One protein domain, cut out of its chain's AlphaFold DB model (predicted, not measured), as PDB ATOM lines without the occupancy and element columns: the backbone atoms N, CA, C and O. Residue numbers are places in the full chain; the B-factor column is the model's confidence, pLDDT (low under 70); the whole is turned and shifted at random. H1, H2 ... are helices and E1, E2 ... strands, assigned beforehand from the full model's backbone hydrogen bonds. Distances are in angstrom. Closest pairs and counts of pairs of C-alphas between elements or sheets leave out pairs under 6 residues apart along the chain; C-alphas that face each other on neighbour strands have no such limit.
ATOM      1  N   THR A  45      31.863   2.847  46.909       95.69
ATOM      2  CA  THR A  45      30.457   2.574  46.619       95.69
ATOM      3  C   THR A  45      30.178   1.071  46.631       95.69
ATOM      4  O   THR A  45      30.808   0.291  45.907       95.69
ATOM      5  N   ARG A  46      29.200   0.658  47.442       96.88
ATOM      6  CA  ARG A  46      28.735  -0.735  47.558       96.88
ATOM      7  C   ARG A  46      27.239  -0.818  47.297       96.88
ATOM      8  O   ARG A  46      26.497   0.058  47.742       96.88
ATOM      9  N   ILE A  47      26.817  -1.882  46.616       97.19
ATOM     10  CA  ILE A  47      25.416  -2.191  46.313       97.19
ATOM     11  C   ILE A  47      25.012  -3.424  47.120       97.19
ATOM     12  O   ILE A  47      25.609  -4.492  46.984       97.19
ATOM     13  N   TYR A  48      23.971  -3.292  47.925       97.44
ATOM     14  CA  TYR A  48      23.439  -4.351  48.768       97.44
ATOM     15  C   TYR A  48      22.052  -4.741  48.277       97.44
ATOM     16  O   TYR A  48      21.199  -3.881  48.069       97.44
ATOM     17  N   VAL A  49      21.838  -6.039  48.086       97.12
ATOM     18  CA  VAL A  49      20.531  -6.613  47.766       97.12
ATOM     19  C   VAL A  49      20.079  -7.410  48.980       97.12
ATOM     20  O   VAL A  49      20.694  -8.427  49.305       97.12
ATOM     21  N   ASN A  50      19.005  -6.989  49.635       96.12
ATOM     22  CA  ASN A  50      18.439  -7.697  50.782       96.12
ATOM     23  C   ASN A  50      16.926  -7.892  50.655       96.12
ATOM     24  O   ASN A  50      16.285  -7.396  49.729       96.12
ATOM     25  N   LEU A  51      16.377  -8.702  51.557       95.94
ATOM     26  CA  LEU A  51      14.950  -8.963  51.687       95.94
ATOM     27  C   LEU A  51      14.498  -8.431  53.043       95.94
ATOM     28  O   LEU A  51      15.139  -8.712  54.050       95.94
ATOM     29  N   GLN A  52      13.389  -7.703  53.076       95.19
ATOM     30  CA  GLN A  52      12.861  -7.130  54.308       95.19
ATOM     31  C   GLN A  52      11.365  -7.359  54.441       95.19
ATOM     32  O   GLN A  52      10.626  -7.342  53.455       95.19
ATOM     33  N   GLN A  53      10.906  -7.521  55.679       93.50
ATOM     34  CA  GLN A  53       9.495  -7.426  56.013       93.50
ATOM     35  C   GLN A  53       9.144  -5.954  56.242       93.50
ATOM     36  O   GLN A  53       9.503  -5.369  57.257       93.50
ATOM     37  N   VAL A  54       8.416  -5.356  55.298       88.06
ATOM     38  CA  VAL A  54       8.034  -3.934  55.370       88.06
ATOM     39  C   VAL A  54       6.731  -3.715  56.140       88.06
ATOM     40  O   VAL A  54       6.522  -2.653  56.721       88.06
ATOM     41  N   ALA A  55       5.855  -4.724  56.176       89.06
ATOM     42  CA  ALA A  55       4.638  -4.746  56.985       89.06
ATOM     43  C   ALA A  55       4.145  -6.196  57.180       89.06
ATOM     44  O   ALA A  55       4.576  -7.104  56.464       89.06
ATOM     45  N   PRO A  56       3.214  -6.466  58.112       90.94
ATOM     46  CA  PRO A  56       2.569  -7.774  58.192       90.94
ATOM     47  C   PRO A  56       1.929  -8.160  56.849       90.94
ATOM     48  O   PRO A  56       1.120  -7.411  56.308       90.94
ATOM     49  N   GLY A  57       2.300  -9.322  56.307       93.56
ATOM     50  CA  GLY A  57       1.819  -9.798  55.003       93.56
ATOM     51  C   GLY A  57       2.543  -9.221  53.779       93.56
ATOM     52  O   GLY A  57       2.282  -9.674  52.669       93.56
ATOM     53  N   MET A  58       3.481  -8.286  53.961       95.06
ATOM     54  CA  MET A  58       4.213  -7.638  52.871       95.06
ATOM     55  C   MET A  58       5.721  -7.730  53.078       95.06
ATOM     56  O   MET A  58       6.249  -7.418  54.148       95.06
ATOM     57  N   ALA A  59       6.420  -8.104  52.017       95.44
ATOM     58  CA  ALA A  59       7.870  -8.101  51.958       95.44
ATOM     59  C   ALA A  59       8.345  -7.205  50.812       95.44
ATOM     60  O   ALA A  59       7.587  -6.871  49.902       95.44
ATOM     61  N   ALA A  60       9.607  -6.807  50.864       95.38
ATOM     62  CA  ALA A  60      10.258  -6.116  49.771       95.38
ATOM     63  C   ALA A  60      11.663  -6.662  49.586       95.38
ATOM     64  O   ALA A  60      12.400  -6.830  50.557       95.38
ATOM     65  N   PHE A  61      12.054  -6.881  48.336       96.19
ATOM     66  CA  PHE A  61      13.475  -6.850  48.037       96.19
ATOM     67  C   PHE A  61      13.925  -5.399  47.973       96.19
ATOM     68  O   PHE A  61      13.197  -4.536  47.478       96.19
ATOM     69  N   VAL A  62      15.124  -5.133  48.467       95.75
ATOM     70  CA  VAL A  62      15.651  -3.782  48.583       95.75
ATOM     71  C   VAL A  62      17.043  -3.734  47.982       95.75
ATOM     72  O   VAL A  62      17.883  -4.587  48.271       95.75
ATOM     73  N   LEU A  63      17.260  -2.725  47.140       96.81
ATOM     74  CA  LEU A  63      18.575  -2.306  46.682       96.81
ATOM     75  C   LEU A  63      19.009  -1.087  47.483       96.81
ATOM     76  O   LEU A  63      18.320  -0.066  47.473       96.81
ATOM     77  N   GLU A  64      20.155  -1.190  48.143       97.00
ATOM     78  CA  GLU A  64      20.761  -0.105  48.909       97.00
ATOM     79  C   GLU A  64      22.159   0.183  48.368       97.00
ATOM     80  O   GLU A  64      23.009  -0.701  48.306       97.00
ATOM     81  N   VAL A  65      22.400   1.428  47.965       96.81
ATOM     82  CA  VAL A  65      23.690   1.894  47.458       96.81
ATOM     83  C   VAL A  65      24.290   2.865  48.463       96.81
ATOM     84  O   VAL A  65      23.705   3.906  48.767       96.81
ATOM     85  N   SER A  66      25.451   2.503  48.994       95.31
ATOM     86  CA  SER A  66      26.197   3.290  49.984       95.31
ATOM     87  C   SER A  66      27.334   4.074  49.335       95.31
ATOM     88  O   SER A  66      27.790   3.692  48.262       95.31
ATOM     89  N   ASP A  67      27.782   5.144  50.000       92.31
ATOM     90  CA  ASP A  67      28.980   5.923  49.649       92.31
ATOM     91  C   ASP A  67      29.071   6.270  48.150       92.31
ATOM     92  O   ASP A  67      29.984   5.855  47.446       92.31
ATOM     93  N   SER A  68      28.058   6.966  47.624       92.12
ATOM     94  CA  SER A  68      28.021   7.412  46.225       92.12
ATOM     95  C   SER A  68      28.512   8.852  46.086       92.12
ATOM     96  O   SER A  68      28.023   9.734  46.798       92.12
ATOM     97  N   GLY A  69      29.361   9.127  45.095       93.06
ATOM     98  CA  GLY A  69      29.655  10.501  44.676       93.06
ATOM     99  C   GLY A  69      28.453  11.216  44.036       93.06
ATOM    100  O   GLY A  69      27.492  10.556  43.632       93.06
ATOM    101  N   PRO A  70      28.496  12.555  43.911       93.38
ATOM    102  CA  PRO A  70      27.341  13.370  43.526       93.38
ATOM    103  C   PRO A  70      26.783  13.033  42.136       93.38
ATOM    104  O   PRO A  70      25.570  12.949  41.971       93.38
ATOM    105  N   GLU A  71      27.634  12.746  41.149       92.31
ATOM    106  CA  GLU A  71      27.178  12.396  39.797       92.31
ATOM    107  C   GLU A  71      26.416  11.063  39.767       92.31
ATOM    108  O   GLU A  71      25.451  10.903  39.017       92.31
ATOM    109  N   PHE A  72      26.830  10.097  40.594       93.31
ATOM    110  CA  PHE A  72      26.134   8.816  40.709       93.31
ATOM    111  C   PHE A  72      24.882   8.938  41.576       93.31
ATOM    112  O   PHE A  72      23.880   8.296  41.285       93.31
ATOM    113  N   ALA A  73      24.890   9.816  42.578       94.06
ATOM    114  CA  ALA A  73      23.715  10.148  43.375       94.06
ATOM    115  C   ALA A  73      22.572  10.717  42.508       94.06
ATOM    116  O   ALA A  73      21.440  10.238  42.589       94.06
ATOM    117  N   ASP A  74      22.871  11.661  41.609       91.75
ATOM    118  CA  ASP A  74      21.890  12.202  40.657       91.75
ATOM    119  C   ASP A  74      21.357  11.121  39.703       91.75
ATOM    120  O   ASP A  74      20.163  11.075  39.384       91.75
ATOM    121  N   PHE A  75      22.234  10.213  39.270       90.62
ATOM    122  CA  PHE A  75      21.854   9.069  38.447       90.62
ATOM    123  C   PHE A  75      20.908   8.111  39.185       90.62
ATOM    124  O   PHE A  75      19.874   7.726  38.635       90.62
ATOM    125  N   LEU A  76      21.208   7.779  40.443       93.44
ATOM    126  CA  LEU A  76      20.374   6.932  41.301       93.44
ATOM    127  C   LEU A  76      19.003   7.568  41.558       93.44
ATOM    128  O   LEU A  76      17.977   6.899  41.412       93.44
ATOM    129  N   ALA A  77      18.957   8.869  41.851       92.25
ATOM    130  CA  ALA A  77      17.705   9.605  42.012       92.25
ATOM    131  C   ALA A  77      16.825   9.510  40.754       92.25
ATOM    132  O   ALA A  77      15.628   9.226  40.835       92.25
ATOM    133  N   ALA A  78      17.422   9.665  39.568       88.88
ATOM    134  CA  ALA A  78      16.710   9.527  38.299       88.88
ATOM    135  C   ALA A  78      16.269   8.086  37.985       88.88
ATOM    136  O   ALA A  78      15.394   7.878  37.142       88.88
ATOM    137  N   LEU A  79      16.872   7.082  38.622       87.50
ATOM    138  CA  LEU A  79      16.449   5.677  38.564       87.50
ATOM    139  C   LEU A  79      15.354   5.332  39.590       87.50
ATOM    140  O   LEU A  79      14.902   4.185  39.649       87.50
ATOM    141  N   GLY A  80      14.906   6.323  40.367       90.69
ATOM    142  CA  GLY A  80      13.849   6.176  41.364       90.69
ATOM    143  C   GLY A  80      14.346   5.737  42.740       90.69
ATOM    144  O   GLY A  80      13.528   5.347  43.571       90.69
ATOM    145  N   PHE A  81      15.655   5.790  43.002       94.31
ATOM    146  CA  PHE A  81      16.169   5.579  44.350       94.31
ATOM    147  C   PHE A  81      15.847   6.792  45.227       94.31
ATOM    148  O   PHE A  81      15.998   7.944  44.818       94.31
ATOM    149  N   ALA A  82      15.440   6.531  46.462       94.31
ATOM    150  CA  ALA A  82      15.236   7.542  47.485       94.31
ATOM    151  C   ALA A  82      16.418   7.555  48.456       94.31
ATOM    152  O   ALA A  82      16.912   6.503  48.853       94.31
ATOM    153  N   PHE A  83      16.838   8.737  48.898       94.25
ATOM    154  CA  PHE A  83      17.864   8.858  49.928       94.25
ATOM    155  C   PHE A  83      17.260   8.574  51.310       94.25
ATOM    156  O   PHE A  83      16.316   9.249  51.732       94.25
ATOM    157  N   ARG A  84      17.752   7.537  51.990       93.94
ATOM    158  CA  ARG A  84      17.197   6.981  53.237       93.94
ATOM    159  C   ARG A  84      18.314   6.567  54.184       93.94
ATOM    160  O   ARG A  84      19.470   6.534  53.785       93.94
ATOM    161  N   GLN A  85      17.992   6.251  55.433       92.94
ATOM    162  CA  GLN A  85      18.947   5.557  56.297       92.94
ATOM    163  C   GLN A  85      19.098   4.091  55.871       92.94
ATOM    164  O   GLN A  85      18.130   3.489  55.412       92.94
ATOM    165  N   ALA A  86      20.301   3.537  56.023       93.38
ATOM    166  CA  ALA A  86      20.588   2.130  55.790       93.38
ATOM    167  C   ALA A  86      19.729   1.214  56.665       93.38
ATOM    168  O   ALA A  86      19.425   1.521  57.822       93.38
ATOM    169  N   SER A  87      19.387   0.064  56.105       93.50
ATOM    170  CA  SER A  87      18.809  -1.051  56.843       93.50
ATOM    171  C   SER A  87      19.812  -1.732  57.758       93.50
ATOM    172  O   SER A  87      20.996  -1.805  57.436       93.50
ATOM    173  N   LEU A  88      19.311  -2.300  58.857       91.25
ATOM    174  CA  LEU A  88      20.127  -3.071  59.801       91.25
ATOM    175  C   LEU A  88      19.891  -4.581  59.684       91.25
ATOM    176  O   LEU A  88      20.818  -5.365  59.873       91.25
ATOM    177  N   SER A  89      18.654  -4.988  59.391       92.31
ATOM    178  CA  SER A  89      18.253  -6.393  59.284       92.31
ATOM    179  C   SER A  89      16.978  -6.552  58.447       92.31
ATOM    180  O   SER A  89      16.393  -5.577  57.966       92.31
ATOM    181  N   GLU A  90      16.507  -7.789  58.280       93.50
ATOM    182  CA  GLU A  90      15.265  -8.116  57.572       93.50
ATOM    183  C   GLU A  90      14.022  -7.516  58.251       93.50
ATOM    184  O   GLU A  90      12.994  -7.330  57.599       93.50
ATOM    185  N   LEU A  91      14.101  -7.235  59.556       92.06
ATOM    186  CA  LEU A  91      12.993  -6.722  60.373       92.06
ATOM    187  C   LEU A  91      13.178  -5.255  60.783       92.06
ATOM    188  O   LEU A  91      12.283  -4.666  61.385       92.06
ATOM    189  N   GLU A  92      14.326  -4.668  60.452       88.00
ATOM    190  CA  GLU A  92      14.683  -3.288  60.771       88.00
ATOM    191  C   GLU A  92      14.975  -2.536  59.463       88.00
ATOM    192  O   GLU A  92      16.145  -2.324  59.108       88.00
ATOM    193  N   PRO A  93      13.915  -2.176  58.704       84.69
ATOM    194  CA  PRO A  93      14.064  -1.437  57.463       84.69
ATOM    195  C   PRO A  93      14.649  -0.049  57.710       84.69
ATOM    196  O   PRO A  93      14.396   0.589  58.735       84.69
ATOM    197  N   GLY A  94      15.407   0.431  56.726       77.75
ATOM    198  CA  GLY A  94      15.920   1.792  56.694       77.75
ATOM    199  C   GLY A  94      14.820   2.847  56.857       77.75
ATOM    200  O   GLY A  94      13.729   2.724  56.298       77.75
ATOM    201  N   GLY A  95      15.105   3.889  57.641       75.81
ATOM    202  CA  GLY A  95      14.150   4.938  58.004       75.81
ATOM    203  C   GLY A  95      14.435   6.302  57.370       75.81
ATOM    204  O   GLY A  95      15.024   6.422  56.290       75.81
ATOM    205  N   GLU A  96      13.997   7.358  58.059       81.38
ATOM    206  CA  GLU A  96      14.383   8.736  57.735       81.38
ATOM    207  C   GLU A  96      15.907   8.897  57.718       81.38
ATOM    208  O   GLU A  96      16.623   8.162  58.390       81.38
ATOM    209  N   VAL A  97      16.404   9.842  56.917       81.81
ATOM    210  CA  VAL A  97      17.842  10.042  56.703       81.81
ATOM    211  C   VAL A  97      18.547  10.305  58.036       81.81
ATOM    212  O   VAL A  97      18.262  11.290  58.715       81.81
ATOM    213  N   GLY A  98      19.485   9.424  58.376       79.12
ATOM    214  CA  GLY A  98      20.265   9.476  59.608       79.12
ATOM    215  C   GLY A  98      21.768   9.433  59.348       79.12
ATOM    216  O   GLY A  98      22.266   9.986  58.372       79.12
ATOM    217  N   LEU A  99      22.503   8.777  60.245       78.38
ATOM    218  CA  LEU A  99      23.972   8.806  60.266       78.38
ATOM    219  C   LEU A  99      24.631   7.994  59.142       78.38
ATOM    220  O   LEU A  99      25.767   8.279  58.776       78.38
ATOM    221  N   GLN A 100      23.933   6.993  58.606       86.12
ATOM    222  CA  GLN A 100      24.424   6.102  57.552       86.12
ATOM    223  C   GLN A 100      23.438   6.111  56.393       86.12
ATOM    224  O   GLN A 100      22.570   5.237  56.306       86.12
ATOM    225  N   PRO A 101      23.472   7.155  55.559       91.81
ATOM    226  CA  PRO A 101      22.518   7.267  54.488       91.81
ATOM    227  C   PRO A 101      22.913   6.401  53.287       91.81
ATOM    228  O   PRO A 101      24.089   6.231  52.969       91.81
ATOM    229  N   VAL A 102      21.901   5.885  52.604       95.81
ATOM    230  CA  VAL A 102      22.003   5.096  51.378       95.81
ATOM    231  C   VAL A 102      20.960   5.569  50.377       95.81
ATOM    232  O   VAL A 102      19.902   6.095  50.735       95.81
ATOM    233  N   TRP A 103      21.234   5.339  49.102       96.50
ATOM    234  CA  TRP A 103      20.212   5.377  48.067       96.50
ATOM    235  C   TRP A 103      19.473   4.051  48.064       96.50
ATOM    236  O   TRP A 103      20.085   2.999  47.904       96.50
ATOM    237  N   ARG A 104      18.155   4.095  48.237       95.12
ATOM    238  CA  ARG A 104      17.307   2.927  48.458       95.12
ATOM    239  C   ARG A 104      16.204   2.831  47.413       95.12
ATOM    240  O   ARG A 104      15.487   3.805  47.184       95.12
ATOM    241  N   LYS A 105      16.021   1.646  46.835       95.06
ATOM    242  CA  LYS A 105      14.880   1.305  45.975       95.06
ATOM    243  C   LYS A 105      14.264  -0.006  46.445       95.06
ATOM    244  O   LYS A 105      14.981  -0.946  46.775       95.06
ATOM    245  N   GLU A 106      12.939  -0.051  46.501       94.56
ATOM    246  CA  GLU A 106      12.187  -1.160  47.088       94.56
ATOM    247  C   GLU A 106      11.260  -1.801  46.054       94.56
ATOM    248  O   GLU A 106      10.592  -1.111  45.284       94.56
ATOM    249  N   PHE A 107      11.177  -3.129  46.085       94.06
ATOM    250  CA  PHE A 107      10.342  -3.936  45.202       94.06
ATOM    251  C   PHE A 107       9.385  -4.768  46.049       94.06
ATOM    252  O   PHE A 107       9.750  -5.829  46.559       94.06
ATOM    253  N   TRP A 108       8.179  -4.243  46.255       94.12
ATOM    254  CA  TRP A 108       7.215  -4.792  47.208       94.12
ATOM    255  C   TRP A 108       6.442  -5.967  46.620       94.12
ATOM    256  O   TRP A 108       6.054  -5.951  45.451       94.12
ATOM    257  N   PHE A 109       6.153  -6.960  47.456       94.69
ATOM    258  CA  PHE A 109       5.314  -8.096  47.108       94.69
ATOM    259  C   PHE A 109       4.576  -8.655  48.333       94.69
ATOM    260  O   PHE A 109       5.021  -8.529  49.476       94.69
ATOM    261  N   ASP A 110       3.426  -9.280  48.081       95.75
ATOM    262  CA  ASP A 110       2.656  -9.998  49.102       95.75
ATOM    263  C   ASP A 110       3.367 -11.307  49.467       95.75
ATOM    264  O   ASP A 110       3.816 -12.038  48.583       95.75
ATOM    265  N   VAL A 111       3.454 -11.647  50.754       92.75
ATOM    266  CA  VAL A 111       4.142 -12.876  51.205       92.75
ATOM    267  C   VAL A 111       3.462 -14.168  50.734       92.75
ATOM    268  O   VAL A 111       4.083 -15.228  50.758       92.75
ATOM    269  N   ASN A 112       2.205 -14.095  50.289       94.25
ATOM    270  CA  ASN A 112       1.450 -15.206  49.711       94.25
ATOM    271  C   ASN A 112       1.526 -15.246  48.178       94.25
ATOM    272  O   ASN A 112       0.822 -16.044  47.550       94.25
ATOM    273  N   ILE A 113       2.338 -14.387  47.553       95.00
ATOM    274  CA  ILE A 113       2.550 -14.425  46.108       95.00
ATOM    275  C   ILE A 113       3.082 -15.802  45.684       95.00
ATOM    276  O   ILE A 113       3.800 -16.485  46.418       95.00
ATOM    277  N   GLN A 114       2.731 -16.230  44.471       96.06
ATOM    278  CA  GLN A 114       3.222 -17.496  43.935       96.06
ATOM    279  C   GLN A 114       4.762 -17.502  43.883       96.06
ATOM    280  O   GLN A 114       5.344 -16.541  43.372       96.06
ATOM    281  N   PRO A 115       5.437 -18.588  44.314       93.56
ATOM    282  CA  PRO A 115       6.900 -18.645  44.350       93.56
ATOM    283  C   PRO A 115       7.578 -18.325  43.013       93.56
ATOM    284  O   PRO A 115       8.637 -17.710  42.991       93.56
ATOM    285  N   ALA A 116       6.947 -18.684  41.888       94.69
ATOM    286  CA  ALA A 116       7.457 -18.370  40.555       94.69
ATOM    287  C   ALA A 116       7.608 -16.857  40.311       94.69
ATOM    288  O   ALA A 116       8.561 -16.434  39.663       94.69
ATOM    289  N   HIS A 117       6.711 -16.033  40.863       93.12
ATOM    290  CA  HIS A 117       6.818 -14.577  40.758       93.12
ATOM    291  C   HIS A 117       7.941 -14.020  41.637       93.12
ATOM    292  O   HIS A 117       8.602 -13.072  41.230       93.12
ATOM    293  N   VAL A 118       8.199 -14.626  42.802       92.56
ATOM    294  CA  VAL A 118       9.349 -14.254  43.643       92.56
ATOM    295  C   VAL A 118      10.652 -14.523  42.895       92.56
ATOM    296  O   VAL A 118      11.519 -13.660  42.862       92.56
ATOM    297  N   VAL A 119      10.771 -15.685  42.245       92.75
ATOM    298  CA  VAL A 119      11.956 -16.036  41.442       92.75
ATOM    299  C   VAL A 119      12.150 -15.058  40.284       92.75
ATOM    300  O   VAL A 119      13.240 -14.517  40.129       92.75
ATOM    301  N   ALA A 120      11.090 -14.761  39.525       91.81
ATOM    302  CA  ALA A 120      11.163 -13.793  38.431       91.81
ATOM    303  C   ALA A 120      11.584 -12.394  38.921       91.81
ATOM    304  O   ALA A 120      12.380 -11.715  38.275       91.81
ATOM    305  N   LEU A 121      11.087 -11.978  40.090       92.25
ATOM    306  CA  LEU A 121      11.479 -10.716  40.708       92.25
ATOM    307  C   LEU A 121      12.955 -10.730  41.137       92.25
ATOM    308  O   LEU A 121      13.668  -9.762  40.887       92.25
ATOM    309  N   MET A 122      13.441 -11.831  41.721       93.62
ATOM    310  CA  MET A 122      14.855 -11.988  42.086       93.62
ATOM    311  C   MET A 122      15.787 -11.899  40.874       93.62
ATOM    312  O   MET A 122      16.836 -11.261  40.971       93.62
ATOM    313  N   ASP A 123      15.416 -12.512  39.748       91.94
ATOM    314  CA  ASP A 123      16.198 -12.425  38.513       91.94
ATOM    315  C   ASP A 123      16.252 -10.978  38.006       91.94
ATOM    316  O   ASP A 123      17.338 -10.464  37.732       91.94
ATOM    317  N   ARG A 124      15.115 -10.269  38.020       90.12
ATOM    318  CA  ARG A 124      15.064  -8.850  37.645       90.12
ATOM    319  C   ARG A 124      15.941  -7.966  38.535       90.12
ATOM    320  O   ARG A 124      16.663  -7.106  38.036       90.12
ATOM    321  N   ILE A 125      15.906  -8.175  39.848       92.19
ATOM    322  CA  ILE A 125      16.706  -7.391  40.802       92.19
ATOM    323  C   ILE A 125      18.196  -7.684  40.639       92.19
ATOM    324  O   ILE A 125      19.020  -6.779  40.764       92.19
ATOM    325  N   ARG A 126      18.559  -8.937  40.342       92.00
ATOM    326  CA  ARG A 126      19.945  -9.296  40.030       92.00
ATOM    327  C   ARG A 126      20.434  -8.549  38.794       92.00
ATOM    328  O   ARG A 126      21.535  -8.008  38.836       92.00
ATOM    329  N   GLU A 127      19.643  -8.517  37.725       89.38
ATOM    330  CA  GLU A 127      19.977  -7.756  36.517       89.38
ATOM    331  C   GLU A 127      20.165  -6.270  36.833       89.38
ATOM    332  O   GLU A 127      21.192  -5.702  36.481       89.38
ATOM    333  N   GLU A 128      19.230  -5.657  37.564       90.19
ATOM    334  CA  GLU A 128      19.318  -4.246  37.962       90.19
ATOM    335  C   GLU A 128      20.572  -3.950  38.798       90.19
ATOM    336  O   GLU A 128      21.292  -2.989  38.519       90.19
ATOM    337  N   ALA A 129      20.894  -4.801  39.775       93.00
ATOM    338  CA  ALA A 129      22.092  -4.645  40.594       93.00
ATOM    339  C   ALA A 129      23.383  -4.731  39.764       93.00
ATOM    340  O   ALA A 129      24.312  -3.958  39.991       93.00
ATOM    341  N   LEU A 130      23.449  -5.656  38.802       89.81
ATOM    342  CA  LEU A 130      24.622  -5.831  37.943       89.81
ATOM    343  C   LEU A 130      24.754  -4.707  36.910       89.81
ATOM    344  O   LEU A 130      25.859  -4.218  36.695       89.81
ATOM    345  N   LEU A 131      23.641  -4.229  36.349       88.88
ATOM    346  CA  LEU A 131      23.634  -3.063  35.464       88.88
ATOM    347  C   LEU A 131      24.099  -1.796  36.189       88.88
ATOM    348  O   LEU A 131      24.837  -0.996  35.620       88.88
ATOM    349  N   LEU A 132      23.707  -1.609  37.453       90.88
ATOM    350  CA  LEU A 132      24.237  -0.529  38.290       90.88
ATOM    351  C   LEU A 132      25.732  -0.706  38.563       90.88
ATOM    352  O   LEU A 132      26.486   0.268  38.530       90.88
ATOM    353  N   ALA A 133      26.167  -1.939  38.812       92.69
ATOM    354  CA  ALA A 133      27.556  -2.255  39.102       92.69
ATOM    355  C   ALA A 133      28.501  -1.929  37.935       92.69
ATOM    356  O   ALA A 133      29.644  -1.554  38.184       92.69
ATOM    357  N   ASP A 134      28.032  -1.978  36.686       90.44
ATOM    358  CA  ASP A 134      28.818  -1.581  35.510       90.44
ATOM    359  C   ASP A 134      29.262  -0.108  35.542       90.44
ATOM    360  O   ASP A 134      30.235   0.265  34.885       90.44
ATOM    361  N   TYR A 135      28.598   0.743  36.327       90.88
ATOM    362  CA  TYR A 135      28.990   2.139  36.534       90.88
ATOM    363  C   TYR A 135      30.024   2.322  37.656       90.88
ATOM    364  O   TYR A 135      30.510   3.437  37.854       90.88
ATOM    365  N   LEU A 136      30.379   1.254  38.378       94.25
ATOM    366  CA  LEU A 136      31.288   1.296  39.523       94.25
ATOM    367  C   LEU A 136      32.683   0.760  39.173       94.25
ATOM    368  O   LEU A 136      32.798  -0.202  38.412       94.25
ATOM    369  N   PRO A 137      33.762   1.310  39.764       93.19
ATOM    370  CA  PRO A 137      35.136   0.869  39.490       93.19
ATOM    371  C   PRO A 137      35.365  -0.622  39.758       93.19
ATOM    372  O   PRO A 137      36.122  -1.284  39.052       93.19
ATOM    373  N   ASN A 138      34.695  -1.152  40.787       91.50
ATOM    374  CA  ASN A 138      34.821  -2.544  41.216       91.50
ATOM    375  C   ASN A 138      33.874  -3.495  40.460       91.50
ATOM    376  O   ASN A 138      33.896  -4.702  40.716       91.50
ATOM    377  N   GLY A 139      33.038  -2.979  39.551       92.75
ATOM    378  CA  GLY A 139      32.074  -3.776  38.797       92.75
ATOM    379  C   GLY A 139      31.205  -4.648  39.705       92.75
ATOM    380  O   GLY A 139      30.860  -4.270  40.827       92.75
ATOM    381  N   ALA A 140      30.928  -5.876  39.264       93.69
ATOM    382  CA  ALA A 140      30.135  -6.854  40.011       93.69
ATOM    383  C   ALA A 140      30.665  -7.165  41.427       93.69
ATOM    384  O   ALA A 140      29.884  -7.567  42.287       93.69
ATOM    385  N   ALA A 141      31.957  -6.948  41.713       95.25
ATOM    386  CA  ALA A 141      32.495  -7.144  43.061       95.25
ATOM    387  C   ALA A 141      31.965  -6.107  44.069       95.25
ATOM    388  O   ALA A 141      32.079  -6.333  45.274       95.25
ATOM    389  N   ALA A 142      31.374  -4.999  43.603       95.44
ATOM    390  CA  ALA A 142      30.672  -4.013  44.426       95.44
ATOM    391  C   ALA A 142      29.317  -4.512  44.961       95.44
ATOM    392  O   ALA A 142      28.780  -3.904  45.886       95.44
ATOM    393  N   VAL A 143      28.770  -5.594  44.395       97.19
ATOM    394  CA  VAL A 143      27.435  -6.108  44.725       97.19
ATOM    395  C   VAL A 143      27.520  -7.178  45.808       97.19
ATOM    396  O   VAL A 143      28.384  -8.053  45.782       97.19
ATOM    397  N   SER A 144      26.615  -7.130  46.780       97.31
ATOM    398  CA  SER A 144      26.475  -8.136  47.834       97.31
ATOM    399  C   SER A 144      25.009  -8.540  47.971       97.31
ATOM    400  O   SER A 144      24.151  -7.708  48.247       97.31
ATOM    401  N   PHE A 145      24.720  -9.822  47.748       95.88
ATOM    402  CA  PHE A 145      23.374 -10.385  47.862       95.88
ATOM    403  C   PHE A 145      23.141 -10.966  49.254       95.88
ATOM    404  O   PHE A 145      24.059 -11.538  49.837       95.88
ATOM    405  N   ALA A 146      21.902 -10.864  49.735       94.69
ATOM    406  CA  ALA A 146      21.507 -11.246  51.090       94.69
ATOM    407  C   ALA A 146      22.397 -10.583  52.159       94.69
ATOM    408  O   ALA A 146      22.825 -11.225  53.114       94.69
TER     409      ALA A 146
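Overview. This is residues 45 to 146 of the 153 residues of an uncharacterized protein of Janthinobacterium sp. B9-8 (UniProt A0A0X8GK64). One strongly twisted sheet of five strands has two helices over one face: long H2 over E1 and E2, short H1 over E4 and E3. The 102 printed residues include three named helices and five named strands, along the chain E1 E2 H1 E3 E4 H2 H3 E5. The mixed sheet runs E3 E4 E2 E1 E5; the class is mixed, helices and strands. The whole is compact, radius of gyration of the C-alphas 13.4 A, spanning 39 by 28 by 22 A.

Arrangement. E1, residues 46 to 55, bends by 54 degrees at residue 51 and forms a hairpin with antiparallel E2, residues 58 to 66; N 48 and O 64 are 2.8 A apart, within hydrogen-bond range. E4, residues 101 to 110, is antiparallel to E2, with N 63 and O 105 at 2.9 A, and forms a hairpin with E3, residues 82 to 85, with N 82 and O 104 at 2.8 A. H1, residues 70 to 78, is over E4 and only just over E3, with 3 C-alphas falling on it, at a height over the sheet of 9.8 A; its closest C-alphas to E4 are Leu 76 and Trp 103, 6.9 A. H2, residues 115 to 133, is on the same face at 7.9 A, over E1 and only just over E2, with 3 C-alphas falling on it, making two layers, helices on one face of a sheet; Ile 47 and Ala 129 are its closest C-alphas to E1, 7.1 A. H3, residues 139 to 142, only grazes the sheet and touches H2 only at the corner, C-alphas 133 and 139 being closest at 4.8 A. E5, residues 143 to 145, is parallel to E1, with N 144 and O 47 at 2.8 A. E2, H1, E3, with E4 between the two strands in the sheet, and E4, H2 H3, E5, with E2 and E1 between, are split strand-helix-strand units, two strands of one sheet that are not neighbours, joined through helices; both crossovers are right-handed. Every O i to N i+4 pair is within range in H1 and H2; H3 is too short for one.

Along the chain. E1 begins at C-alpha 46 (28.735, -0.735, 47.558) and is 26.2 A long; E2 is 24.7 A, E4 and H2 26.9 A each. E5 ends at C-alpha 145 (23.374, -10.385, 47.862).

Size, cuts and confidence. The farthest C-alphas, Pro 70 and Gln 114, are 39.2 A apart. The printed part has no cut; the E3 to E4 link, residues 86 to 100, is long. No printed residue is under pLDDT 70.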